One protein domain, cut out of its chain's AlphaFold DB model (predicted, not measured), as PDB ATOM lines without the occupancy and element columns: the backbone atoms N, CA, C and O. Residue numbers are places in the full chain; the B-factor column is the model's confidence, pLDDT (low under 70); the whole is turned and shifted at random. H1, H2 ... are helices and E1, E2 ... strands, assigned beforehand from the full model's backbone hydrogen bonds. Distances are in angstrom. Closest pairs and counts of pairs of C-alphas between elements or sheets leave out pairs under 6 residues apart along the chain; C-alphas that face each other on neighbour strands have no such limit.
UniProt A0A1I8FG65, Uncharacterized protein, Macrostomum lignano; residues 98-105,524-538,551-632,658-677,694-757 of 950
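What this domain is: This is residues 98 to 105, 524 to 538, 551 to 632, 658 to 677 and 694 to 757 of the 950 residues of an uncharacterized protein of Macrostomum lignano (UniProt A0A1I8FG65). A twisted sheet of six strands forms the middle layer, with H3, H4 and H5 clustered over one face and H2 alone over the other, near the E3 edge. H1 lies farther out, beyond H3 and H4 and off the sheet. The printed part has 189 residues with five named helices and six named strands, in the order E1 H1 E2 H2 E3 H3 E4 E5 H4 H5 E6; the sheet is mixed and runs E3 E2 E1 E5 E4 E6. The class is mixed, helices and strands, with 93 residues, under half, in named elements. The whole is compact, with a radius of gyration of the C-alphas of 16.9 A, and rounded, with spans of 47 by 43 by 39 A.

Where its parts are: Find C-alpha 98 at (3.342, -0.018, 33.372); there strand E1 begins, residues 98 to 102. After a cut comes helix H1, residues 526 to 538, 18.8 A long. After the next cut, strand E2 runs from C-alpha 552 at (-0.852, -2.191, 31.851) through residues 552 to 558, 19.4 A. Next come helix H2, residues 560 to 570, 14.7 A, and strand E3, residues 587 to 592, 15.9 A. Helix H3, residues 614 to 628, is the longest helix at 22.1 A. Past two further cuts and strand E4, residues 664 to 666, look for strand E5, residues 705 to 709, 13.6 A, and helix H4, residues 710 to 722, 20.5 A. Helix H5, residues 729 to 740, spans 15.0 A, and strand E6, residues 745 to 747, ends at C-alpha 747, (17.003, 2.394, 24.686).

How they stand to each other: Start at the sheet, which is twisted, its C-alphas lying up to 4.0 A off the best plane; E3 and E6 are its edge strands. E1 and E2 are parallel, with N 100 and O 553 within hydrogen-bond range at 2.9 A. E2 and E3 are parallel, with N 556 and O 589 at 2.8 A. E1 and E5 are antiparallel, with N 99 and O 708 at 2.9 A. E5 and E4 are antiparallel, with N 665 and O 707 at 2.8 A, and E4 and E6 are parallel, with N 746 and O 664 at 2.8 A. E2, H2 and E3 make a strand-helix-strand unit, two parallel neighbour strands with a helix between, and its crossover is right-handed. H2 is on the sheet over E3 and E2, at a height of 9.4 A, on the opposite face from H3, H4 and H5. H3 lies over E2 at a height of 9.1 A and runs along the strands. H3 touches H4 with residues 622 to 628 alone, the closest C-alphas being those of Leu 625 and Leu 713, 5.8 A apart, at a steep tilt of 53 degrees. H4 and H5 touch about perpendicular at 88 degrees, H4 with residues 716 to 720 alone, closest at the C-alphas of Leu 716 and Leu 737, 5.6 A. H1 is close but not clearly touching H4, with the closest C-alphas, Val 528 and Leu 721, 5.8 A apart. O i to N i+4 pairs within hydrogen-bond range number 7 of 9 in H1, 3 of 7 in H2, 9 of 11 in H3, 6 of 9 in H4 and 6 of 8 in H5; H2 has 3 of 8 O i to N i+3 pairs within range.

The domain as a whole: The two C-alphas farthest apart, those of Arg 582 and Leu 677, are 53.4 A apart. Look for four cuts: C-alphas 105 and 524 are 31.0 A apart, 538 and 551 21.0 A, 632 and 658 26.8 A, and 677 and 694 13.0 A. The links H2 to E3 and E3 to H3 are long. Mean pLDDT of the printed part is 81.6, and 50 residues are under 70, among them 524 to 538, 595 to 606 and 750 to 757.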
ATOM      1  N   ALA A  98       2.762  -0.913  34.371       62.72
ATOM      2  CA  ALA A  98       3.342  -0.018  33.372       62.72
ATOM      3  C   ALA A  98       2.276   0.871  32.703       62.72
ATOM      4  O   ALA A  98       1.127   0.465  32.503       62.72
ATOM      5  N   LEU A  99       2.681   2.078  32.308       77.75
ATOM      6  CA  LEU A  99       1.951   2.919  31.366       77.75
ATOM      7  C   LEU A  99       2.690   2.883  30.025       77.75
ATOM      8  O   LEU A  99       3.862   3.245  29.941       77.75
ATOM      9  N   VAL A 100       1.995   2.464  28.971       77.94
ATOM     10  CA  VAL A 100       2.474   2.595  27.592       77.94
ATOM     11  C   VAL A 100       1.799   3.817  26.984       77.94
ATOM     12  O   VAL A 100       0.574   3.924  27.000       77.94
ATOM     13  N   ILE A 101       2.574   4.752  26.447       73.75
ATOM     14  CA  ILE A 101       2.039   5.927  25.759       73.75
ATOM     15  C   ILE A 101       2.407   5.818  24.289       73.75
ATOM     16  O   ILE A 101       3.583   5.764  23.943       73.75
ATOM     17  N   LEU A 102       1.391   5.766  23.433       68.25
ATOM     18  CA  LEU A 102       1.533   5.668  21.987       68.25
ATOM     19  C   LEU A 102       1.189   7.021  21.370       68.25
ATOM     20  O   LEU A 102       0.107   7.582  21.581       68.25
ATOM     21  N   LEU A 103       2.153   7.559  20.630       48.91
ATOM     22  CA  LEU A 103       2.108   8.907  20.086       48.91
ATOM     23  C   LEU A 103       1.888   8.790  18.578       48.91
ATOM     24  O   LEU A 103       2.734   8.295  17.843       48.91
ATOM     25  N   GLY A 104       0.691   9.173  18.126       35.22
ATOM     26  CA  GLY A 104       0.258   8.935  16.752       35.22
ATOM     27  C   GLY A 104      -0.658  10.033  16.227       35.22
ATOM     28  O   GLY A 104      -1.807  10.164  16.647       35.22
ATOM     29  N   ASN A 105      -0.163  10.803  15.262       34.47
ATOM     30  CA  ASN A 105      -0.975  11.723  14.481       34.47
ATOM     31  C   ASN A 105      -1.637  10.970  13.321       34.47
ATOM     32  O   ASN A 105      -1.006  10.208  12.598       34.47
ATOM     33  N   ALA A 524       3.755  31.615  39.179       49.75
ATOM     34  CA  ALA A 524       4.373  31.407  37.868       49.75
ATOM     35  C   ALA A 524       3.751  30.242  37.075       49.75
ATOM     36  O   ALA A 524       3.934  30.168  35.861       49.75
ATOM     37  N   ASN A 525       3.021  29.336  37.735       57.34
ATOM     38  CA  ASN A 525       2.430  28.158  37.103       57.34
ATOM     39  C   ASN A 525       1.045  27.821  37.717       57.34
ATOM     40  O   ASN A 525       0.979  27.261  38.814       57.34
ATOM     41  N   PRO A 526      -0.082  28.123  37.034       61.16
ATOM     42  CA  PRO A 526      -1.427  27.915  37.584       61.16
ATOM     43  C   PRO A 526      -1.814  26.434  37.744       61.16
ATOM     44  O   PRO A 526      -2.711  26.119  38.529       61.16
ATOM     45  N   PHE A 527      -1.127  25.508  37.060       60.50
ATOM     46  CA  PHE A 527      -1.374  24.071  37.202       60.50
ATOM     47  C   PHE A 527      -1.020  23.565  38.614       60.50
ATOM     48  O   PHE A 527      -1.712  22.693  39.136       60.50
ATOM     49  N   VAL A 528      -0.027  24.179  39.278       53.06
ATOM     50  CA  VAL A 528       0.427  23.827  40.640       53.06
ATOM     51  C   VAL A 528      -0.712  23.916  41.654       53.06
ATOM     52  O   VAL A 528      -0.978  22.969  42.395       53.06
ATOM     53  N   LEU A 529      -1.411  25.054  41.676       47.78
ATOM     54  CA  LEU A 529      -2.476  25.318  42.645       47.78
ATOM     55  C   LEU A 529      -3.675  24.388  42.427       47.78
ATOM     56  O   LEU A 529      -4.244  23.874  43.392       47.78
ATOM     57  N   ARG A 530      -4.024  24.122  41.161       66.38
ATOM     58  CA  ARG A 530      -5.129  23.223  40.808       66.38
ATOM     59  C   ARG A 530      -4.811  21.758  41.137       66.38
ATOM     60  O   ARG A 530      -5.683  21.051  41.638       66.38
ATOM     61  N   TYR A 531      -3.568  21.321  40.935       56.06
ATOM     62  CA  TYR A 531      -3.113  19.979  41.304       56.06
ATOM     63  C   TYR A 531      -3.146  19.737  42.818       56.06
ATOM     64  O   TYR A 531      -3.717  18.747  43.265       56.06
ATOM     65  N   VAL A 532      -2.613  20.665  43.624       53.72
ATOM     66  CA  VAL A 532      -2.609  20.538  45.096       53.72
ATOM     67  C   VAL A 532      -4.034  20.480  45.672       53.72
ATOM     68  O   VAL A 532      -4.269  19.793  46.668       53.72
ATOM     69  N   ALA A 533      -5.002  21.150  45.037       60.84
ATOM     70  CA  ALA A 533      -6.417  21.035  45.388       60.84
ATOM     71  C   ALA A 533      -7.017  19.667  44.996       60.84
ATOM     72  O   ALA A 533      -7.669  19.018  45.818       60.84
ATOM     73  N   GLU A 534      -6.772  19.191  43.771       62.81
ATOM     74  CA  GLU A 534      -7.298  17.906  43.290       62.81
ATOM     75  C   GLU A 534      -6.678  16.691  44.000       62.81
ATOM     76  O   GLU A 534      -7.406  15.742  44.291       62.81
ATOM     77  N   LEU A 535      -5.388  16.721  44.360       52.16
ATOM     78  CA  LEU A 535      -4.738  15.668  45.157       52.16
ATOM     79  C   LEU A 535      -5.474  15.421  46.480       52.16
ATOM     80  O   LEU A 535      -5.752  14.276  46.835       52.16
ATOM     81  N   ARG A 536      -5.841  16.497  47.192       51.59
ATOM     82  CA  ARG A 536      -6.583  16.420  48.462       51.59
ATOM     83  C   ARG A 536      -7.957  15.773  48.267       51.59
ATOM     84  O   ARG A 536      -8.302  14.850  49.001       51.59
ATOM     85  N   LEU A 537      -8.691  16.186  47.232       65.81
ATOM     86  CA  LEU A 537      -9.993  15.605  46.875       65.81
ATOM     87  C   LEU A 537      -9.893  14.126  46.460       65.81
ATOM     88  O   LEU A 537     -10.781  13.334  46.773       65.81
ATOM     89  N   ARG A 538      -8.818  13.727  45.769       59.88
ATOM     90  CA  ARG A 538      -8.581  12.328  45.378       59.88
ATOM     91  C   ARG A 538      -8.186  11.440  46.554       59.88
ATOM     92  O   ARG A 538      -8.645  10.301  46.608       59.88
ATOM     93  N   PRO A 551      -2.497  -3.998  35.198       81.50
ATOM     94  CA  PRO A 551      -1.068  -4.291  35.045       81.50
ATOM     95  C   PRO A 551      -0.425  -3.514  33.887       81.50
ATOM     96  O   PRO A 551       0.778  -3.267  33.890       81.50
ATOM     97  N   CYS A 552      -1.232  -3.113  32.906       86.44
ATOM     98  CA  CYS A 552      -0.852  -2.191  31.851       86.44
ATOM     99  C   CYS A 552      -2.031  -1.260  31.559       86.44
ATOM    100  O   CYS A 552      -3.187  -1.697  31.528       86.44
ATOM    101  N   SER A 553      -1.738   0.009  31.295       91.00
ATOM    102  CA  SER A 553      -2.675   0.937  30.658       91.00
ATOM    103  C   SER A 553      -2.017   1.565  29.437       91.00
ATOM    104  O   SER A 553      -0.792   1.694  29.393       91.00
ATOM    105  N   THR A 554      -2.824   1.921  28.438       93.25
ATOM    106  CA  THR A 554      -2.334   2.480  27.176       93.25
ATOM    107  C   THR A 554      -2.940   3.858  26.958       93.25
ATOM    108  O   THR A 554      -4.162   3.995  26.925       93.25
ATOM    109  N   ALA A 555      -2.111   4.884  26.796       94.50
ATOM    110  CA  ALA A 555      -2.550   6.241  26.485       94.50
ATOM    111  C   ALA A 555      -2.287   6.570  25.014       94.50
ATOM    112  O   ALA A 555      -1.205   6.296  24.501       94.50
ATOM    113  N   VAL A 556      -3.268   7.175  24.342       94.88
ATOM    114  CA  VAL A 556      -3.208   7.493  22.912       94.88
ATOM    115  C   VAL A 556      -3.476   8.980  22.697       94.88
ATOM    116  O   VAL A 556      -4.588   9.472  22.926       94.88
ATOM    117  N   HIS A 557      -2.463   9.704  22.220       93.81
ATOM    118  CA  HIS A 557      -2.640  11.079  21.750       93.81
ATOM    119  C   HIS A 557      -3.491  11.072  20.469       93.81
ATOM    120  O   HIS A 557      -3.208  10.331  19.534       93.81
ATOM    121  N   SER A 558      -4.569  11.864  20.424       94.00
ATOM    122  CA  SER A 558      -5.478  11.889  19.271       94.00
ATOM    123  C   SER A 558      -6.159  13.250  19.116       94.00
ATOM    124  O   SER A 558      -6.704  13.786  20.082       94.00
ATOM    125  N   ASN A 559      -6.176  13.812  17.903       92.69
ATOM    126  CA  ASN A 559      -6.938  15.032  17.626       92.69
ATOM    127  C   ASN A 559      -8.449  14.748  17.713       92.69
ATOM    128  O   ASN A 559      -8.891  13.632  17.427       92.69
ATOM    129  N   ALA A 560      -9.248  15.750  18.094       89.69
ATOM    130  CA  ALA A 560     -10.712  15.721  18.047       89.69
ATOM    131  C   ALA A 560     -11.260  15.121  16.735       89.69
ATOM    132  O   ALA A 560     -12.023  14.157  16.778       89.69
ATOM    133  N   LYS A 561     -10.782  15.623  15.586       91.31
ATOM    134  CA  LYS A 561     -11.222  15.229  14.234       91.31
ATOM    135  C   LYS A 561     -10.978  13.744  13.905       91.31
ATOM    136  O   LYS A 561     -11.614  13.198  13.010       91.31
ATOM    137  N   ASN A 562     -10.110  13.060  14.651       89.25
ATOM    138  CA  ASN A 562      -9.652  11.698  14.348       89.25
ATOM    139  C   ASN A 562     -10.571  10.597  14.911       89.25
ATOM    140  O   ASN A 562     -10.199   9.421  14.899       89.25
ATOM    141  N   PHE A 563     -11.737  10.960  15.460       84.94
ATOM    142  CA  PHE A 563     -12.629  10.028  16.153       84.94
ATOM    143  C   PHE A 563     -13.076   8.858  15.266       84.94
ATOM    144  O   PHE A 563     -12.902   7.707  15.661       84.94
ATOM    145  N   GLN A 564     -13.629   9.134  14.077       85.75
ATOM    146  CA  GLN A 564     -14.263   8.087  13.270       85.75
ATOM    147  C   GLN A 564     -13.265   7.129  12.613       85.75
ATOM    148  O   GLN A 564     -13.491   5.926  12.668       85.75
ATOM    149  N   GLN A 565     -12.170   7.628  12.033       88.38
ATOM    150  CA  GLN A 565     -11.164   6.787  11.376       88.38
ATOM    151  C   GLN A 565     -10.184   6.209  12.410       88.38
ATOM    152  O   GLN A 565     -10.343   5.072  12.850       88.38
ATOM    153  N   ALA A 566      -9.210   7.003  12.868       89.81
ATOM    154  CA  ALA A 566      -8.102   6.511  13.688       89.81
ATOM    155  C   ALA A 566      -8.546   5.817  14.984       89.81
ATOM    156  O   ALA A 566      -8.127   4.693  15.255       89.81
ATOM    157  N   ARG A 567      -9.406   6.454  15.798       92.00
ATOM    158  CA  ARG A 567      -9.785   5.866  17.099       92.00
ATOM    159  C   ARG A 567     -10.625   4.605  16.930       92.00
ATOM    160  O   ARG A 567     -10.457   3.680  17.717       92.00
ATOM    161  N   THR A 568     -11.493   4.537  15.921       89.31
ATOM    162  CA  THR A 568     -12.261   3.318  15.618       89.31
ATOM    163  C   THR A 568     -11.358   2.198  15.117       89.31
ATOM    164  O   THR A 568     -11.502   1.080  15.596       89.31
ATOM    165  N   THR A 569     -10.397   2.474  14.229       91.94
ATOM    166  CA  THR A 569      -9.419   1.469  13.780       91.94
ATOM    167  C   THR A 569      -8.597   0.939  14.952       91.94
ATOM    168  O   THR A 569      -8.468  -0.272  15.103       91.94
ATOM    169  N   ILE A 570      -8.130   1.804  15.857       92.25
ATOM    170  CA  ILE A 570      -7.432   1.385  17.084       92.25
ATOM    171  C   ILE A 570      -8.345   0.514  17.966       92.25
ATOM    172  O   ILE A 570      -7.955  -0.584  18.354       92.25
ATOM    173  N   ARG A 571      -9.592   0.948  18.210       90.12
ATOM    174  CA  ARG A 571     -10.644   0.203  18.942       90.12
ATOM    175  C   ARG A 571     -11.161  -1.063  18.228       90.12
ATOM    176  O   ARG A 571     -12.040  -1.718  18.778       90.12
ATOM    177  N   ARG A 572     -10.691  -1.371  17.013       89.19
ATOM    178  CA  ARG A 572     -11.008  -2.592  16.240       89.19
ATOM    179  C   ARG A 572      -9.783  -3.470  15.966       89.19
ATOM    180  O   ARG A 572      -9.929  -4.562  15.429       89.19
ATOM    181  N   THR A 573      -8.586  -2.989  16.299       92.31
ATOM    182  CA  THR A 573      -7.313  -3.691  16.104       92.31
ATOM    183  C   THR A 573      -6.634  -3.875  17.464       92.31
ATOM    184  O   THR A 573      -7.220  -4.485  18.361       92.31
ATOM    185  N   TRP A 574      -5.431  -3.337  17.663       90.94
ATOM    186  CA  TRP A 574      -4.623  -3.543  18.866       90.94
ATOM    187  C   TRP A 574      -5.266  -3.001  20.152       90.94
ATOM    188  O   TRP A 574      -5.120  -3.612  21.206       90.94
ATOM    189  N   GLY A 575      -6.036  -1.910  20.080       89.12
ATOM    190  CA  GLY A 575      -6.744  -1.336  21.233       89.12
ATOM    191  C   GLY A 575      -7.958  -2.153  21.695       89.12
ATOM    192  O   GLY A 575      -8.480  -1.909  22.780       89.12
ATOM    193  N   SER A 576      -8.396  -3.126  20.892       81.94
ATOM    194  CA  SER A 576      -9.420  -4.123  21.243       81.94
ATOM    195  C   SER A 576      -8.852  -5.507  21.557       81.94
ATOM    196  O   SER A 576      -9.634  -6.426  21.783       81.94
ATOM    197  N   LEU A 577      -7.524  -5.686  21.594       74.88
ATOM    198  CA  LEU A 577      -6.923  -6.979  21.928       74.88
ATOM    199  C   LEU A 577      -7.033  -7.289  23.426       74.88
ATOM    200  O   LEU A 577      -6.079  -7.209  24.200       74.88
ATOM    201  N   THR A 578      -8.218  -7.769  23.797       62.69
ATOM    202  CA  THR A 578      -8.417  -8.797  24.820       62.69
ATOM    203  C   THR A 578      -7.613 -10.049  24.450       62.69
ATOM    204  O   THR A 578      -8.144 -11.054  23.977       62.69
ATOM    205  N   LEU A 579      -6.298  -9.993  24.682       55.56
ATOM    206  CA  LEU A 579      -5.442 -11.173  24.781       55.56
ATOM    207  C   LEU A 579      -6.156 -12.186  25.685       55.56
ATOM    208  O   LEU A 579      -6.389 -11.884  26.852       55.56
ATOM    209  N   ARG A 580      -6.529 -13.358  25.139       52.66
ATOM    210  CA  ARG A 580      -7.491 -14.336  25.715       52.66
ATOM    211  C   ARG A 580      -7.123 -14.922  27.096       52.66
ATOM    212  O   ARG A 580      -7.828 -15.784  27.617       52.66
ATOM    213  N   VAL A 581      -6.034 -14.456  27.697       56.78
ATOM    214  CA  VAL A 581      -5.680 -14.657  29.105       56.78
ATOM    215  C   VAL A 581      -6.832 -14.175  30.003       56.78
ATOM    216  O   VAL A 581      -7.437 -13.141  29.741       56.78
ATOM    217  N   ARG A 582      -7.105 -14.877  31.113       71.88
ATOM    218  CA  ARG A 582      -8.162 -14.554  32.104       71.88
ATOM    219  C   ARG A 582      -7.896 -13.281  32.946       71.88
ATOM    220  O   ARG A 582      -8.176 -13.259  34.141       71.88
ATOM    221  N   ARG A 583      -7.302 -12.235  32.368       66.62
ATOM    222  CA  ARG A 583      -7.008 -10.948  33.025       66.62
ATOM    223  C   ARG A 583      -7.933  -9.856  32.466       66.62
ATOM    224  O   ARG A 583      -8.355  -9.974  31.316       66.62
ATOM    225  N   PRO A 584      -8.259  -8.801  33.236       71.81
ATOM    226  CA  PRO A 584      -8.997  -7.663  32.694       71.81
ATOM    227  C   PRO A 584      -8.223  -7.035  31.517       71.81
ATOM    228  O   PRO A 584      -6.988  -7.002  31.562       71.81
ATOM    229  N   PRO A 585      -8.914  -6.543  30.470       70.00
ATOM    230  CA  PRO A 585      -8.258  -5.940  29.313       70.00
ATOM    231  C   PRO A 585      -7.409  -4.718  29.695       70.00
ATOM    232  O   PRO A 585      -7.766  -3.991  30.628       70.00
ATOM    233  N   PRO A 586      -6.319  -4.437  28.955       76.69
ATOM    234  CA  PRO A 586      -5.566  -3.200  29.126       76.69
ATOM    235  C   PRO A 586      -6.467  -2.000  28.804       76.69
ATOM    236  O   PRO A 586      -7.038  -1.903  27.715       76.69
ATOM    237  N   ALA A 587      -6.608  -1.069  29.750       83.31
ATOM    238  CA  ALA A 587      -7.432   0.115  29.530       83.31
ATOM    239  C   ALA A 587      -6.749   1.053  28.525       83.31
ATOM    240  O   ALA A 587      -5.700   1.628  28.820       83.31
ATOM    241  N   SER A 588      -7.364   1.199  27.349       84.56
ATOM    242  CA  SER A 588      -6.921   2.106  26.287       84.56
ATOM    243  C   SER A 588      -7.654   3.446  26.382       84.56
ATOM    244  O   SER A 588      -8.864   3.525  26.165       84.56
ATOM    245  N   TRP A 589      -6.910   4.504  26.688       87.44
ATOM    246  CA  TRP A 589      -7.404   5.863  26.897       87.44
ATOM    247  C   TRP A 589      -7.066   6.744  25.698       87.44
ATOM    248  O   TRP A 589      -5.908   6.844  25.297       87.44
ATOM    249  N   PHE A 590      -8.065   7.437  25.157       88.44
ATOM    250  CA  PHE A 590      -7.854   8.456  24.131       88.44
ATOM    251  C   PHE A 590      -7.891   9.835  24.772       88.44
ATOM    252  O   PHE A 590      -8.811  10.136  25.530       88.44
ATOM    253  N   LEU A 591      -6.928  10.683  24.418       84.12
ATOM    254  CA  LEU A 591      -6.848  12.069  24.872       84.12
ATOM    255  C   LEU A 591      -7.334  13.003  23.754       84.12
ATOM    256  O   LEU A 591      -6.515  13.424  22.933       84.12
ATOM    257  N   PRO A 592      -8.641  13.317  23.658       82.69
ATOM    258  CA  PRO A 592      -9.117  14.383  22.792       82.69
ATOM    259  C   PRO A 592      -8.723  15.750  23.370       82.69
ATOM    260  O   PRO A 592      -8.893  16.004  24.560       82.69
ATOM    261  N   GLY A 593      -8.278  16.663  22.511       80.56
ATOM    262  CA  GLY A 593      -8.502  18.084  22.781       80.56
ATOM    263  C   GLY A 593      -9.990  18.437  22.618       80.56
ATOM    264  O   GLY A 593     -10.766  17.615  22.116       80.56
ATOM    265  N   PRO A 594     -10.418  19.641  23.020       74.56
ATOM    266  CA  PRO A 594     -11.813  20.049  22.967       74.56
ATOM    267  C   PRO A 594     -12.275  20.158  21.510       74.56
ATOM    268  O   PRO A 594     -11.854  21.035  20.759       74.56
ATOM    269  N   ALA A 595     -13.161  19.250  21.108       64.31
ATOM    270  CA  ALA A 595     -13.918  19.374  19.872       64.31
ATOM    271  C   ALA A 595     -14.951  20.506  20.016       64.31
ATOM    272  O   ALA A 595     -15.593  20.618  21.063       64.31
ATOM    273  N   GLY A 596     -15.158  21.317  18.973       56.84
ATOM    274  CA  GLY A 596     -16.301  22.246  18.935       56.84
ATOM    275  C   GLY A 596     -17.651  21.517  18.998       56.84
ATOM    276  O   GLY A 596     -18.638  22.065  19.470       56.84
ATOM    277  N   GLU A 597     -17.656  20.249  18.596       48.28
ATOM    278  CA  GLU A 597     -18.796  19.337  18.585       48.28
ATOM    279  C   GLU A 597     -18.817  18.454  19.859       48.28
ATOM    280  O   GLU A 597     -17.762  17.968  20.288       48.28
ATOM    281  N   PRO A 598     -19.974  18.243  20.514       54.19
ATOM    282  CA  PRO A 598     -20.068  17.400  21.706       54.19
ATOM    283  C   PRO A 598     -20.094  15.899  21.355       54.19
ATOM    284  O   PRO A 598     -21.079  15.384  20.836       54.19
ATOM    285  N   ASP A 599     -19.025  15.172  21.698       51.12
ATOM    286  CA  ASP A 599     -18.968  13.700  21.621       51.12
ATOM    287  C   ASP A 599     -20.015  13.082  22.570       51.12
ATOM    288  O   ASP A 599     -19.872  13.124  23.794       51.12
ATOM    289  N   THR A 600     -21.090  12.525  22.005       44.81
ATOM    290  CA  THR A 600     -22.293  12.083  22.735       44.81
ATOM    291  C   THR A 600     -22.107  10.806  23.562       44.81
ATOM    292  O   THR A 600     -23.064  10.310  24.158       44.81
ATOM    293  N   ARG A 601     -20.892  10.241  23.628       50.53
ATOM    294  CA  ARG A 601     -20.599   9.002  24.367       50.53
ATOM    295  C   ARG A 601     -19.705   9.282  25.587       50.53
ATOM    296  O   ARG A 601     -18.484   9.200  25.467       50.53
ATOM    297  N   PRO A 602     -20.269   9.510  26.794       49.53
ATOM    298  CA  PRO A 602     -19.533   9.985  27.980       49.53
ATOM    299  C   PRO A 602     -18.600   8.948  28.647       49.53
ATOM    300  O   PRO A 602     -18.252   9.077  29.820       49.53
ATOM    301  N   ARG A 603     -18.187   7.887  27.941       47.56
ATOM    302  CA  ARG A 603     -17.302   6.845  28.483       47.56
ATOM    303  C   ARG A 603     -15.842   7.110  28.094       47.56
ATOM    304  O   ARG A 603     -15.420   6.787  26.988       47.56
ATOM    305  N   LEU A 604     -15.076   7.588  29.083       57.78
ATOM    306  CA  LEU A 604     -13.599   7.592  29.146       57.78
ATOM    307  C   LEU A 604     -12.859   8.658  28.305       57.78
ATOM    308  O   LEU A 604     -11.663   8.521  28.054       57.78
ATOM    309  N   THR A 605     -13.521   9.752  27.920       58.31
ATOM    310  CA  THR A 605     -12.894  10.933  27.297       58.31
ATOM    311  C   THR A 605     -12.796  12.095  28.292       58.31
ATOM    312  O   THR A 605     -13.762  12.820  28.520       58.31
ATOM    313  N   GLN A 606     -11.618  12.320  28.885       62.66
ATOM    314  CA  GLN A 606     -11.393  13.540  29.669       62.66
ATOM    315  C   GLN A 606     -11.232  14.728  28.710       62.66
ATOM    316  O   GLN A 606     -10.226  14.839  28.010       62.66
ATOM    317  N   ARG A 607     -12.232  15.614  28.672       70.56
ATOM    318  CA  ARG A 607     -12.160  16.883  27.938       70.56
ATOM    319  C   ARG A 607     -11.388  17.907  28.770       70.56
ATOM    320  O   ARG A 607     -11.665  18.097  29.951       70.56
ATOM    321  N   LEU A 608     -10.432  18.563  28.129       75.88
ATOM    322  CA  LEU A 608      -9.553  19.572  28.712       75.88
ATOM    323  C   LEU A 608      -9.693  20.856  27.899       75.88
ATOM    324  O   LEU A 608      -9.879  20.789  26.685       75.88
ATOM    325  N   ASP A 609      -9.607  22.010  28.554       84.56
ATOM    326  CA  ASP A 609      -9.849  23.300  27.907       84.56
ATOM    327  C   ASP A 609      -8.531  23.952  27.454       84.56
ATOM    328  O   ASP A 609      -8.000  24.871  28.075       84.56
ATOM    329  N   TYR A 610      -7.946  23.395  26.391       89.38
ATOM    330  CA  TYR A 610      -6.807  23.968  25.669       89.38
ATOM    331  C   TYR A 610      -7.038  23.834  24.159       89.38
ATOM    332  O   TYR A 610      -7.547  22.818  23.696       89.38
ATOM    333  N   ARG A 611      -6.619  24.813  23.349       91.69
ATOM    334  CA  ARG A 611      -6.707  24.697  21.880       91.69
ATOM    335  C   ARG A 611      -5.820  23.542  21.394       91.69
ATOM    336  O   ARG A 611      -4.599  23.617  21.524       91.69
ATOM    337  N   GLU A 612      -6.421  22.489  20.839       89.50
ATOM    338  CA  GLU A 612      -5.716  21.327  20.275       89.50
ATOM    339  C   GLU A 612      -4.766  21.777  19.153       89.50
ATOM    340  O   GLU A 612      -5.198  22.206  18.084       89.50
ATOM    341  N   HIS A 613      -3.459  21.722  19.413       92.88
ATOM    342  CA  HIS A 613      -2.425  22.224  18.513       92.88
ATOM    343  C   HIS A 613      -1.071  21.589  18.860       92.88
ATOM    344  O   HIS A 613      -0.813  21.315  20.031       92.88
ATOM    345  N   TYR A 614      -0.167  21.430  17.884       91.81
ATOM    346  CA  TYR A 614       1.145  20.797  18.104       91.81
ATOM    347  C   TYR A 614       1.972  21.447  19.228       91.81
ATOM    348  O   TYR A 614       2.684  20.748  19.936       91.81
ATOM    349  N   ARG A 615       1.840  22.764  19.458       93.75
ATOM    350  CA  ARG A 615       2.526  23.460  20.571       93.75
ATOM    351  C   ARG A 615       1.928  23.205  21.965       93.75
ATOM    352  O   ARG A 615       2.536  23.581  22.960       93.75
ATOM    353  N   ASN A 616       0.757  22.575  22.032       95.75
ATOM    354  CA  ASN A 616       0.051  22.247  23.272       95.75
ATOM    355  C   ASN A 616       0.078  20.737  23.569       95.75
ATOM    356  O   ASN A 616      -0.477  20.304  24.578       95.75
ATOM    357  N   MET A 617       0.761  19.934  22.743       94.69
ATOM    358  CA  MET A 617       0.904  18.485  22.941       94.69
ATOM    359  C   MET A 617       1.551  18.145  24.288       94.69
ATOM    360  O   MET A 617       1.147  17.197  24.951       94.69
ATOM    361  N   SER A 618       2.477  18.975  24.770       96.44
ATOM    362  CA  SER A 618       3.065  18.806  26.102       96.44
ATOM    363  C   SER A 618       2.043  19.010  27.228       96.44
ATOM    364  O   SER A 618       2.100  18.289  28.215       96.44
ATOM    365  N   LEU A 619       1.072  19.924  27.080       95.88
ATOM    366  CA  LEU A 619      -0.014  20.113  28.058       95.88
ATOM    367  C   LEU A 619      -0.971  18.914  28.053       95.88
ATOM    368  O   LEU A 619      -1.281  18.365  29.106       95.88
ATOM    369  N   LYS A 620      -1.361  18.460  26.855       94.62
ATOM    370  CA  LYS A 620      -2.118  17.218  26.627       94.62
ATOM    371  C   LYS A 620      -1.461  16.014  27.313       94.62
ATOM    372  O   LYS A 620      -2.155  15.200  27.918       94.62
ATOM    373  N   HIS A 621      -0.132  15.954  27.268       95.38
ATOM    374  CA  HIS A 621       0.653  14.929  27.937       95.38
ATOM    375  C   HIS A 621       0.640  15.073  29.471       95.38
ATOM    376  O   HIS A 621       0.365  14.102  30.176       95.38
ATOM    377  N   LEU A 622       0.887  16.277  30.008       95.38
ATOM    378  CA  LEU A 622       0.864  16.521  31.460       95.38
ATOM    379  C   LEU A 622      -0.477  16.160  32.099       95.38
ATOM    380  O   LEU A 622      -0.511  15.609  33.196       95.38
ATOM    381  N   GLU A 623      -1.581  16.446  31.416       92.94
ATOM    382  CA  GLU A 623      -2.917  16.125  31.917       92.94
ATOM    383  C   GLU A 623      -3.176  14.605  31.948       92.94
ATOM    384  O   GLU A 623      -3.905  14.127  32.817       92.94
ATOM    385  N   ARG A 624      -2.502  13.806  31.103       91.56
ATOM    386  CA  ARG A 624      -2.515  12.340  31.237       91.56
ATOM    387  C   ARG A 624      -1.756  11.874  32.477       91.56
ATOM    388  O   ARG A 624      -2.319  11.103  33.250       91.56
ATOM    389  N   LEU A 625      -0.542  12.388  32.701       92.88
ATOM    390  CA  LEU A 625       0.242  12.106  33.916       92.88
ATOM    391  C   LEU A 625      -0.554  12.473  35.181       92.88
ATOM    392  O   LEU A 625      -0.591  11.711  36.139       92.88
ATOM    393  N   ARG A 626      -1.273  13.601  35.148       91.12
ATOM    394  CA  ARG A 626      -2.177  14.042  36.216       91.12
ATOM    395  C   ARG A 626      -3.353  13.097  36.440       91.12
ATOM    396  O   ARG A 626      -3.811  12.986  37.571       91.12
ATOM    397  N   VAL A 627      -3.925  12.472  35.410       84.00
ATOM    398  CA  VAL A 627      -4.998  11.472  35.588       84.00
ATOM    399  C   VAL A 627      -4.440  10.184  36.178       84.00
ATOM    400  O   VAL A 627      -5.043   9.651  37.106       84.00
ATOM    401  N   ASP A 628      -3.301   9.722  35.663       76.06
ATOM    402  CA  ASP A 628      -2.702   8.444  36.048       76.06
ATOM    403  C   ASP A 628      -1.952   8.475  37.379       76.06
ATOM    404  O   ASP A 628      -1.710   7.402  37.924       76.06
ATOM    405  N   ASP A 629      -1.641   9.661  37.919       65.44
ATOM    406  CA  ASP A 629      -1.192   9.863  39.301       65.44
ATOM    407  C   ASP A 629      -2.140   9.127  40.275       65.44
ATOM    408  O   ASP A 629      -3.269   9.594  40.531       65.44
ATOM    409  N   PRO A 630      -1.738   7.941  40.777       64.25
ATOM    410  CA  PRO A 630      -2.606   7.114  41.590       64.25
ATOM    411  C   PRO A 630      -2.738   7.821  42.937       64.25
ATOM    412  O   PRO A 630      -1.711   8.167  43.515       64.25
ATOM    413  N   PRO A 631      -3.956   8.042  43.476       54.44
ATOM    414  CA  PRO A 631      -4.119   8.876  44.663       54.44
ATOM    415  C   PRO A 631      -3.227   8.374  45.793       54.44
ATOM    416  O   PRO A 631      -3.480   7.278  46.313       54.44
ATOM    417  N   LEU A 632      -2.185   9.165  46.090       47.34
ATOM    418  CA  LEU A 632      -1.101   8.819  47.005       47.34
ATOM    419  C   LEU A 632      -1.691   8.258  48.304       47.34
ATOM    420  O   LEU A 632      -2.693   8.799  48.784       47.34
ATOM    421  N   ALA A 658      11.797 -10.431  32.121       66.31
ATOM    422  CA  ALA A 658      12.506  -9.234  32.559       66.31
ATOM    423  C   ALA A 658      11.546  -8.228  33.215       66.31
ATOM    424  O   ALA A 658      10.535  -7.842  32.625       66.31
ATOM    425  N   GLN A 659      11.888  -7.733  34.411       73.44
ATOM    426  CA  GLN A 659      11.266  -6.504  34.907       73.44
ATOM    427  C   GLN A 659      11.588  -5.360  33.931       73.44
ATOM    428  O   GLN A 659      12.735  -5.252  33.487       73.44
ATOM    429  N   PRO A 660      10.622  -4.485  33.603       77.88
ATOM    430  CA  PRO A 660      10.890  -3.373  32.708       77.88
ATOM    431  C   PRO A 660      11.849  -2.413  33.429       77.88
ATOM    432  O   PRO A 660      11.718  -2.249  34.651       77.88
ATOM    433  N   PRO A 661      12.804  -1.779  32.725       87.56
ATOM    434  CA  PRO A 661      13.759  -0.866  33.350       87.56
ATOM    435  C   PRO A 661      13.033   0.223  34.152       87.56
ATOM    436  O   PRO A 661      11.917   0.618  33.812       87.56
ATOM    437  N   ASP A 662      13.643   0.688  35.246       92.31
ATOM    438  CA  ASP A 662      13.031   1.652  36.175       92.31
ATOM    439  C   ASP A 662      13.037   3.087  35.626       92.31
ATOM    440  O   ASP A 662      13.650   3.994  36.179       92.31
ATOM    441  N   GLY A 663      12.381   3.279  34.485       94.06
ATOM    442  CA  GLY A 663      12.239   4.558  33.815       94.06
ATOM    443  C   GLY A 663      11.533   4.419  32.474       94.06
ATOM    444  O   GLY A 663      10.563   3.668  32.366       94.06
ATOM    445  N   PHE A 664      11.996   5.156  31.466       95.75
ATOM    446  CA  PHE A 664      11.475   5.061  30.103       95.75
ATOM    447  C   PHE A 664      12.148   3.931  29.323       95.75
ATOM    448  O   PHE A 664      13.350   3.704  29.457       95.75
ATOM    449  N   TYR A 665      11.380   3.282  28.452       95.06
ATOM    450  CA  TYR A 665      11.841   2.306  27.470       95.06
ATOM    451  C   TYR A 665      11.364   2.742  26.079       95.06
ATOM    452  O   TYR A 665      10.155   2.775  25.823       95.06
ATOM    453  N   CYS A 666      12.301   3.180  25.226       95.06
ATOM    454  CA  CYS A 666      11.991   3.934  24.003       95.06
ATOM    455  C   CYS A 666      13.149   4.022  22.989       95.06
ATOM    456  O   CYS A 666      14.305   3.753  23.320       95.06
ATOM    457  N   SER A 667      12.878   4.493  21.766       94.06
ATOM    458  CA  SER A 667      13.935   4.944  20.843       94.06
ATOM    459  C   SER A 667      14.555   6.239  21.394       94.06
ATOM    460  O   SER A 667      13.885   7.267  21.446       94.06
ATOM    461  N   ASN A 668      15.794   6.168  21.893       94.06
ATOM    462  CA  ASN A 668      16.445   7.216  22.695       94.06
ATOM    463  C   ASN A 668      17.365   8.096  21.826       94.06
ATOM    464  O   ASN A 668      18.512   7.721  21.561       94.06
ATOM    465  N   THR A 669      16.896   9.279  21.413       94.44
ATOM    466  CA  THR A 669      17.730  10.267  20.715       94.44
ATOM    467  C   THR A 669      18.645  10.991  21.706       94.44
ATOM    468  O   THR A 669      18.187  11.552  22.702       94.44
ATOM    469  N   ARG A 670      19.947  11.074  21.401       95.62
ATOM    470  CA  ARG A 670      20.942  11.812  22.204       95.62
ATOM    471  C   ARG A 670      21.642  12.888  21.379       95.62
ATOM    472  O   ARG A 670      21.877  12.713  20.190       95.62
ATOM    473  N   GLY A 671      21.987  14.011  22.011       94.62
ATOM    474  CA  GLY A 671      22.770  15.089  21.384       94.62
ATOM    475  C   GLY A 671      22.051  15.886  20.284       94.62
ATOM    476  O   GLY A 671      22.677  16.736  19.645       94.62
ATOM    477  N   ALA A 672      20.752  15.648  20.068       94.19
ATOM    478  CA  ALA A 672      19.945  16.337  19.066       94.19
ATOM    479  C   ALA A 672      19.997  17.860  19.261       94.19
ATOM    480  O   ALA A 672      19.757  18.373  20.354       94.19
ATOM    481  N   LYS A 673      20.302  18.611  18.201       93.25
ATOM    482  CA  LYS A 673      20.369  20.078  18.260       93.25
ATOM    483  C   LYS A 673      19.000  20.670  17.901       93.25
ATOM    484  O   LYS A 673      18.416  20.226  16.913       93.25
ATOM    485  N   PRO A 674      18.487  21.681  18.631       91.25
ATOM    486  CA  PRO A 674      17.224  22.327  18.279       91.25
ATOM    487  C   PRO A 674      17.274  22.852  16.840       91.25
ATOM    488  O   PRO A 674      18.164  23.640  16.508       91.25
ATOM    489  N   GLN A 675      16.324  22.450  15.993       88.81
ATOM    490  CA  GLN A 675      16.283  22.905  14.605       88.81
ATOM    491  C   GLN A 675      16.059  24.426  14.575       88.81
ATOM    492  O   GLN A 675      15.086  24.942  15.127       88.81
ATOM    493  N   ARG A 676      16.989  25.169  13.969       84.56
ATOM    494  CA  ARG A 676      16.929  26.637  13.865       84.56
ATOM    495  C   ARG A 676      16.461  27.023  12.469       84.56
ATOM    496  O   ARG A 676      16.969  26.485  11.489       84.56
ATOM    497  N   LEU A 677      15.541  27.984  12.375       80.44
ATOM    498  CA  LEU A 677      15.170  28.610  11.101       80.44
ATOM    499  C   LEU A 677      16.400  29.342  10.536       80.44
ATOM    500  O   LEU A 677      16.728  30.438  10.984       80.44
ATOM    501  N   GLY A 694      22.050  27.835  22.925       79.50
ATOM    502  CA  GLY A 694      22.271  26.906  21.798       79.50
ATOM    503  C   GLY A 694      22.859  25.510  22.050       79.50
ATOM    504  O   GLY A 694      23.394  24.938  21.102       79.50
ATOM    505  N   GLY A 695      22.769  24.966  23.262       91.38
ATOM    506  CA  GLY A 695      23.159  23.588  23.560       91.38
ATOM    507  C   GLY A 695      22.279  22.534  22.863       91.38
ATOM    508  O   GLY A 695      21.248  22.868  22.263       91.38
ATOM    509  N   PRO A 696      22.684  21.252  22.924       95.00
ATOM    510  CA  PRO A 696      21.826  20.142  22.528       95.00
ATOM    511  C   PRO A 696      20.606  20.034  23.454       95.00
ATOM    512  O   PRO A 696      20.585  20.555  24.568       95.00
ATOM    513  N   LEU A 697      19.586  19.330  22.978       95.62
ATOM    514  CA  LEU A 697      18.478  18.855  23.795       95.62
ATOM    515  C   LEU A 697      18.975  17.774  24.778       95.62
ATOM    516  O   LEU A 697      19.964  17.094  24.473       95.62
ATOM    517  N   PRO A 698      18.305  17.582  25.934       96.69
ATOM    518  CA  PRO A 698      18.522  16.394  26.763       96.69
ATOM    519  C   PRO A 698      18.252  15.119  25.948       96.69
ATOM    520  O   PRO A 698      17.584  15.177  24.917       96.69
ATOM    521  N   ALA A 699      18.747  13.969  26.408       96.94
ATOM    522  CA  ALA A 699      18.348  12.683  25.835       96.94
ATOM    523  C   ALA A 699      16.826  12.505  25.975       96.94
ATOM    524  O   ALA A 699      16.306  12.774  27.053       96.94
ATOM    525  N   TYR A 700      16.125  12.095  24.914       97.44
ATOM    526  CA  TYR A 700      14.661  11.968  24.908       97.44
ATOM    527  C   TYR A 700      14.187  10.776  24.058       97.44
ATOM    528  O   TYR A 700      14.936  10.242  23.242       97.44
ATOM    529  N   CYS A 701      12.942  10.358  24.262       96.44
ATOM    530  CA  CYS A 701      12.256   9.303  23.522       96.44
ATOM    531  C   CYS A 701      11.548   9.842  22.273       96.44
ATOM    532  O   CYS A 701      10.782  10.798  22.366       96.44
ATOM    533  N   GLU A 702      11.741   9.203  21.123       93.81
ATOM    534  CA  GLU A 702      11.106   9.600  19.859       93.81
ATOM    535  C   GLU A 702       9.592   9.319  19.847       93.81
ATOM    536  O   GLU A 702       9.138   8.266  20.304       93.81
ATOM    537  N   GLY A 703       8.817  10.247  19.274       88.31
ATOM    538  CA  GLY A 703       7.348  10.295  19.278       88.31
ATOM    539  C   GLY A 703       6.588   9.227  18.489       88.31
ATOM    540  O   GLY A 703       5.550   9.530  17.909       88.31
ATOM    541  N   PHE A 704       7.076   7.988  18.483       86.69
ATOM    542  CA  PHE A 704       6.297   6.779  18.173       86.69
ATOM    543  C   PHE A 704       5.570   6.270  19.418       86.69
ATOM    544  O   PHE A 704       4.484   5.693  19.349       86.69
ATOM    545  N   GLY A 705       6.170   6.520  20.580       93.25
ATOM    546  CA  GLY A 705       5.682   6.070  21.867       93.25
ATOM    547  C   GLY A 705       6.765   5.395  22.693       93.25
ATOM    548  O   GLY A 705       7.890   5.163  22.247       93.25
ATOM    549  N   TYR A 706       6.407   5.104  23.933       95.81
ATOM    550  CA  TYR A 706       7.311   4.581  24.944       95.81
ATOM    551  C   TYR A 706       6.536   3.857  26.042       95.81
ATOM    552  O   TYR A 706       5.361   4.138  26.286       95.81
ATOM    553  N   ALA A 707       7.213   2.953  26.743       95.00
ATOM    554  CA  ALA A 707       6.740   2.454  28.028       95.00
ATOM    555  C   ALA A 707       7.435   3.213  29.163       95.00
ATOM    556  O   ALA A 707       8.609   3.568  29.052       95.00
ATOM    557  N   VAL A 708       6.719   3.451  30.258       95.69
ATOM    558  CA  VAL A 708       7.261   3.995  31.506       95.69
ATOM    559  C   VAL A 708       6.582   3.314  32.695       95.69
ATOM    560  O   VAL A 708       5.390   2.996  32.657       95.69
ATOM    561  N   ARG A 709       7.336   3.040  33.762       93.88
ATOM    562  CA  ARG A 709       6.784   2.410  34.970       93.88
ATOM    563  C   ARG A 709       5.819   3.372  35.675       93.88
ATOM    564  O   ARG A 709       6.149   4.543  35.864       93.88
ATOM    565  N   ALA A 710       4.635   2.904  36.084       93.50
ATOM    566  CA  ALA A 710       3.591   3.786  36.623       93.50
ATOM    567  C   ALA A 710       4.013   4.508  37.922       93.50
ATOM    568  O   ALA A 710       3.585   5.632  38.178       93.50
ATOM    569  N   SER A 711       4.916   3.905  38.699       94.06
ATOM    570  CA  SER A 711       5.539   4.490  39.892       94.06
ATOM    571  C   SER A 711       6.388   5.742  39.612       94.06
ATOM    572  O   SER A 711       6.648   6.496  40.543       94.06
ATOM    573  N   ARG A 712       6.758   6.027  38.351       95.62
ATOM    574  CA  ARG A 712       7.505   7.238  37.945       95.62
ATOM    575  C   ARG A 712       6.631   8.394  37.448       95.62
ATOM    576  O   ARG A 712       7.129   9.502  37.267       95.62
ATOM    577  N   LEU A 713       5.332   8.175  37.243       95.44
ATOM    578  CA  LEU A 713       4.413   9.217  36.766       95.44
ATOM    579  C   LEU A 713       4.246  10.387  37.759       95.44
ATOM    580  O   LEU A 713       4.241  11.529  37.291       95.44
ATOM    581  N   PRO A 714       4.179  10.165  39.093       95.62
ATOM    582  CA  PRO A 714       4.118  11.261  40.061       95.62
ATOM    583  C   PRO A 714       5.398  12.103  40.070       95.62
ATOM    584  O   PRO A 714       5.304  13.328  40.086       95.62
ATOM    585  N   ASP A 715       6.581  11.477  39.978       96.19
ATOM    586  CA  ASP A 715       7.875  12.177  39.892       96.19
ATOM    587  C   ASP A 715       7.902  13.120  38.676       96.19
ATOM    588  O   ASP A 715       8.189  14.312  38.796       96.19
ATOM    589  N   LEU A 716       7.531  12.601  37.498       97.19
ATOM    590  CA  LEU A 716       7.469  13.363  36.248       97.19
ATOM    591  C   LEU A 716       6.450  14.506  36.324       97.19
ATOM    592  O   LEU A 716       6.742  15.625  35.892       97.19
ATOM    593  N   TYR A 717       5.266  14.251  36.890       96.81
ATOM    594  CA  TYR A 717       4.249  15.283  37.048       96.81
ATOM    595  C   TYR A 717       4.700  16.379  38.024       96.81
ATOM    596  O   TYR A 717       4.597  17.561  37.695       96.81
ATOM    597  N   LEU A 718       5.268  16.018  39.179       96.25
ATOM    598  CA  LEU A 718       5.829  16.968  40.143       96.25
ATOM    599  C   LEU A 718       6.956  17.797  39.516       96.25
ATOM    600  O   LEU A 718       6.957  19.019  39.648       96.25
ATOM    601  N   CYS A 719       7.860  17.185  38.749       97.56
ATOM    602  CA  CYS A 719       8.886  17.924  38.010       97.56
ATOM    603  C   CYS A 719       8.293  18.877  36.958       97.56
ATOM    604  O   CYS A 719       8.879  19.933  36.711       97.56
ATOM    605  N   SER A 720       7.121  18.581  36.383       97.19
ATOM    606  CA  SER A 720       6.431  19.481  35.439       97.19
ATOM    607  C   SER A 720       5.925  20.786  36.061       97.19
ATOM    608  O   SER A 720       5.698  21.761  35.345       97.19
ATOM    609  N   LEU A 721       5.773  20.815  37.388       95.88
ATOM    610  CA  LEU A 721       5.340  21.993  38.137       95.88
ATOM    611  C   LEU A 721       6.442  23.057  38.234       95.88
ATOM    612  O   LEU A 721       6.137  24.251  38.235       95.88
ATOM    613  N   PHE A 722       7.705  22.619  38.273       96.75
ATOM    614  CA  PHE A 722       8.891  23.464  38.463       96.75
ATOM    615  C   PHE A 722       9.740  23.622  37.189       96.75
ATOM    616  O   PHE A 722      10.482  24.593  37.053       96.75
ATOM    617  N   SER A 723       9.624  22.696  36.233       96.12
ATOM    618  CA  SER A 723      10.361  22.748  34.966       96.12
ATOM    619  C   SER A 723       9.817  23.820  34.021       96.12
ATOM    620  O   SER A 723       8.610  24.015  33.884       96.12
ATOM    621  N   LYS A 724      10.713  24.485  33.284       95.31
ATOM    622  CA  LYS A 724      10.320  25.446  32.247       95.31
ATOM    623  C   LYS A 724       9.631  24.727  31.083       95.31
ATOM    624  O   LYS A 724      10.268  23.939  30.384       95.31
ATOM    625  N   PHE A 725       8.360  25.055  30.847       95.56
ATOM    626  CA  PHE A 725       7.540  24.458  29.791       95.56
ATOM    627  C   PHE A 725       8.229  24.457  28.415       95.56
ATOM    628  O   PHE A 725       8.768  25.467  27.951       95.56
ATOM    629  N   PHE A 726       8.159  23.315  27.733       95.25
ATOM    630  CA  PHE A 726       8.746  23.086  26.419       95.25
ATOM    631  C   PHE A 726       7.686  22.419  25.538       95.25
ATOM    632  O   PHE A 726       7.132  21.407  25.927       95.25
ATOM    633  N   TRP A 727       7.392  22.984  24.362       95.38
ATOM    634  CA  TRP A 727       6.167  22.663  23.608       95.38
ATOM    635  C   TRP A 727       6.175  21.371  22.771       95.38
ATOM    636  O   TRP A 727       5.148  21.026  22.196       95.38
ATOM    637  N   ILE A 728       7.323  20.694  22.662       95.50
ATOM    638  CA  ILE A 728       7.445  19.388  21.995       95.50
ATOM    639  C   ILE A 728       7.337  18.345  23.108       95.50
ATOM    640  O   ILE A 728       8.159  18.371  24.025       95.50
ATOM    641  N   ASP A 729       6.313  17.492  23.082       96.88
ATOM    642  CA  ASP A 729       5.958  16.577  24.174       96.88
ATOM    643  C   ASP A 729       7.028  15.528  24.449       96.88
ATOM    644  O   ASP A 729       7.430  15.404  25.606       96.88
ATOM    645  N   ASP A 730       7.557  14.886  23.408       97.00
ATOM    646  CA  ASP A 730       8.708  13.975  23.466       97.00
ATOM    647  C   ASP A 730       9.846  14.553  24.323       97.00
ATOM    648  O   ASP A 730      10.162  14.072  25.413       97.00
ATOM    649  N   VAL A 731      10.415  15.663  23.846       97.06
ATOM    650  CA  VAL A 731      11.580  16.338  24.424       97.06
ATOM    651  C   VAL A 731      11.275  16.907  25.809       97.06
ATOM    652  O   VAL A 731      12.167  16.970  26.653       97.06
ATOM    653  N   TYR A 732      10.036  17.334  26.067       97.75
ATOM    654  CA  TYR A 732       9.653  17.833  27.383       97.75
ATOM    655  C   TYR A 732       9.520  16.698  28.389       97.75
ATOM    656  O   TYR A 732      10.264  16.667  29.361       97.75
ATOM    657  N   VAL A 733       8.606  15.755  28.161       97.62
ATOM    658  CA  VAL A 733       8.231  14.751  29.163       97.62
ATOM    659  C   VAL A 733       9.315  13.695  29.324       97.62
ATOM    660  O   VAL A 733       9.714  13.391  30.444       97.62
ATOM    661  N   THR A 734       9.848  13.183  28.217       97.75
ATOM    662  CA  THR A 734      10.872  12.128  28.267       97.75
ATOM    663  C   THR A 734      12.298  12.664  28.268       97.75
ATOM    664  O   THR A 734      13.218  11.899  28.512       97.75
ATOM    665  N   GLY A 735      12.491  13.964  28.020       97.81
ATOM    666  CA  GLY A 735      13.794  14.623  28.103       97.81
ATOM    667  C   GLY A 735      13.930  15.509  29.335       97.81
ATOM    668  O   GLY A 735      14.604  15.149  30.295       97.81
ATOM    669  N   VAL A 736      13.299  16.686  29.315       97.56
ATOM    670  CA  VAL A 736      13.423  17.698  30.383       97.56
ATOM    671  C   VAL A 736      12.913  17.176  31.731       97.56
ATOM    672  O   VAL A 736      13.632  17.265  32.724       97.56
ATOM    673  N   LEU A 737      11.703  16.607  31.777       98.00
ATOM    674  CA  LEU A 737      11.109  16.105  33.020       98.00
ATOM    675  C   LEU A 737      11.777  14.815  33.486       98.00
ATOM    676  O   LEU A 737      12.026  14.679  34.677       98.00
ATOM    677  N   ALA A 738      12.130  13.911  32.567       97.94
ATOM    678  CA  ALA A 738      12.887  12.705  32.893       97.94
ATOM    679  C   ALA A 738      14.240  13.034  33.541       97.94
ATOM    680  O   ALA A 738      14.563  12.497  34.598       97.94
ATOM    681  N   ALA A 739      14.997  13.974  32.961       97.56
ATOM    682  CA  ALA A 739      16.269  14.425  33.515       97.56
ATOM    683  C   ALA A 739      16.099  15.102  34.889       97.56
ATOM    684  O   ALA A 739      16.859  14.803  35.809       97.56
ATOM    685  N   ALA A 740      15.084  15.958  35.055       97.62
ATOM    686  CA  ALA A 740      14.780  16.604  36.336       97.62
ATOM    687  C   ALA A 740      14.369  15.593  37.426       97.62
ATOM    688  O   ALA A 740      14.846  15.673  38.557       97.62
ATOM    689  N   ALA A 741      13.543  14.608  37.068       97.56
ATOM    690  CA  ALA A 741      13.087  13.523  37.938       97.56
ATOM    691  C   ALA A 741      14.138  12.411  38.145       97.56
ATOM    692  O   ALA A 741      13.901  11.472  38.902       97.56
ATOM    693  N   LYS A 742      15.295  12.495  37.468       97.38
ATOM    694  CA  LYS A 742      16.344  11.458  37.416       97.38
ATOM    695  C   LYS A 742      15.825  10.084  36.956       97.38
ATOM    696  O   LYS A 742      16.358   9.048  37.347       97.38
ATOM    697  N   VAL A 743      14.800  10.082  36.105       97.25
ATOM    698  CA  VAL A 743      14.221   8.880  35.498       97.25
ATOM    699  C   VAL A 743      15.100   8.463  34.308       97.25
ATOM    700  O   VAL A 743      15.228   9.238  33.357       97.25
ATOM    701  N   PRO A 744      15.733   7.275  34.324       96.75
ATOM    702  CA  PRO A 744      16.608   6.827  33.245       96.75
ATOM    703  C   PRO A 744      15.836   6.530  31.952       96.75
ATOM    704  O   PRO A 744      14.672   6.128  31.973       96.75
ATOM    705  N   LEU A 745      16.518   6.679  30.813       96.06
ATOM    706  CA  LEU A 745      16.013   6.293  29.494       96.06
ATOM    707  C   LEU A 745      16.765   5.056  28.997       96.06
ATOM    708  O   LEU A 745      17.866   5.168  28.442       96.06
ATOM    709  N   ALA A 746      16.153   3.886  29.147       94.19
ATOM    710  CA  ALA A 746      16.586   2.687  28.452       94.19
ATOM    711  C   ALA A 746      16.249   2.813  26.960       94.19
ATOM    712  O   ALA A 746      15.116   3.120  26.582       94.19
ATOM    713  N   GLY A 747      17.248   2.574  26.111       90.12
ATOM    714  CA  GLY A 747      17.003   2.394  24.686       90.12
ATOM    715  C   GLY A 747      16.183   1.127  24.443       90.12
ATOM    716  O   GLY A 747      16.341   0.133  25.156       90.12
ATOM    717  N   PHE A 748      15.342   1.147  23.415       85.62
ATOM    718  CA  PHE A 748      14.870  -0.067  22.765       85.62
ATOM    719  C   PHE A 748      16.060  -0.955  22.354       85.62
ATOM    720  O   PHE A 748      17.147  -0.456  22.048       85.62
ATOM    721  N   TRP A 749      15.857  -2.275  22.359       75.56
ATOM    722  CA  TRP A 749      16.890  -3.238  21.964       75.56
ATOM    723  C   TRP A 749      17.224  -3.066  20.473       75.56
ATOM    724  O   TRP A 749      16.379  -2.632  19.686       75.56
ATOM    725  N   ALA A 750      18.461  -3.377  20.076       67.44
ATOM    726  CA  ALA A 750      18.921  -3.169  18.703       67.44
ATOM    727  C   ALA A 750      18.016  -3.902  17.692       67.44
ATOM    728  O   ALA A 750      17.804  -5.105  17.804       67.44
ATOM    729  N   GLY A 751      17.469  -3.156  16.724       63.06
ATOM    730  CA  GLY A 751      16.434  -3.627  15.791       63.06
ATOM    731  C   GLY A 751      15.040  -3.027  16.031       63.06
ATOM    732  O   GLY A 751      14.201  -3.061  15.134       63.06
ATOM    733  N   HIS A 752      14.796  -2.409  17.190       61.69
ATOM    734  CA  HIS A 752      13.564  -1.674  17.490       61.69
ATOM    735  C   HIS A 752      13.795  -0.151  17.468       61.69
ATOM    736  O   HIS A 752      14.648   0.374  18.182       61.69
ATOM    737  N   GLY A 753      12.990   0.572  16.681       61.16
ATOM    738  CA  GLY A 753      13.174   2.007  16.421       61.16
ATOM    739  C   GLY A 753      14.140   2.293  15.262       61.16
ATOM    740  O   GLY A 753      14.750   1.387  14.693       61.16
ATOM    741  N   TYR A 754      14.281   3.569  14.888       59.94
ATOM    742  CA  TYR A 754      15.056   3.963  13.702       59.94
ATOM    743  C   TYR A 754      16.565   3.722  13.817       59.94
ATOM    744  O   TYR A 754      17.250   3.636  12.800       59.94
ATOM    745  N   THR A 755      17.085   3.560  15.034       54.22
ATOM    746  CA  THR A 755      18.507   3.318  15.318       54.22
ATOM    747  C   THR A 755      19.074   2.075  14.624       54.22
ATOM    748  O   THR A 755      20.263   2.053  14.320       54.22
ATOM    749  N   GLY A 756      18.245   1.062  14.336       52.41
ATOM    750  CA  GLY A 756      18.665  -0.160  13.639       52.41
ATOM    751  C   GLY A 756      18.635  -0.090  12.105       52.41
ATOM    752  O   GLY A 756      19.284  -0.903  11.457       52.41
ATOM    753  N   GLN A 757      17.907   0.861  11.508       50.41
ATOM    754  CA  GLN A 757      17.652   0.911  10.054       50.41
ATOM    755  C   GLN A 757      18.482   1.975   9.313       50.41
ATOM    756  O   GLN A 757      18.159   2.334   8.182       50.41
TER     757      GLN A 757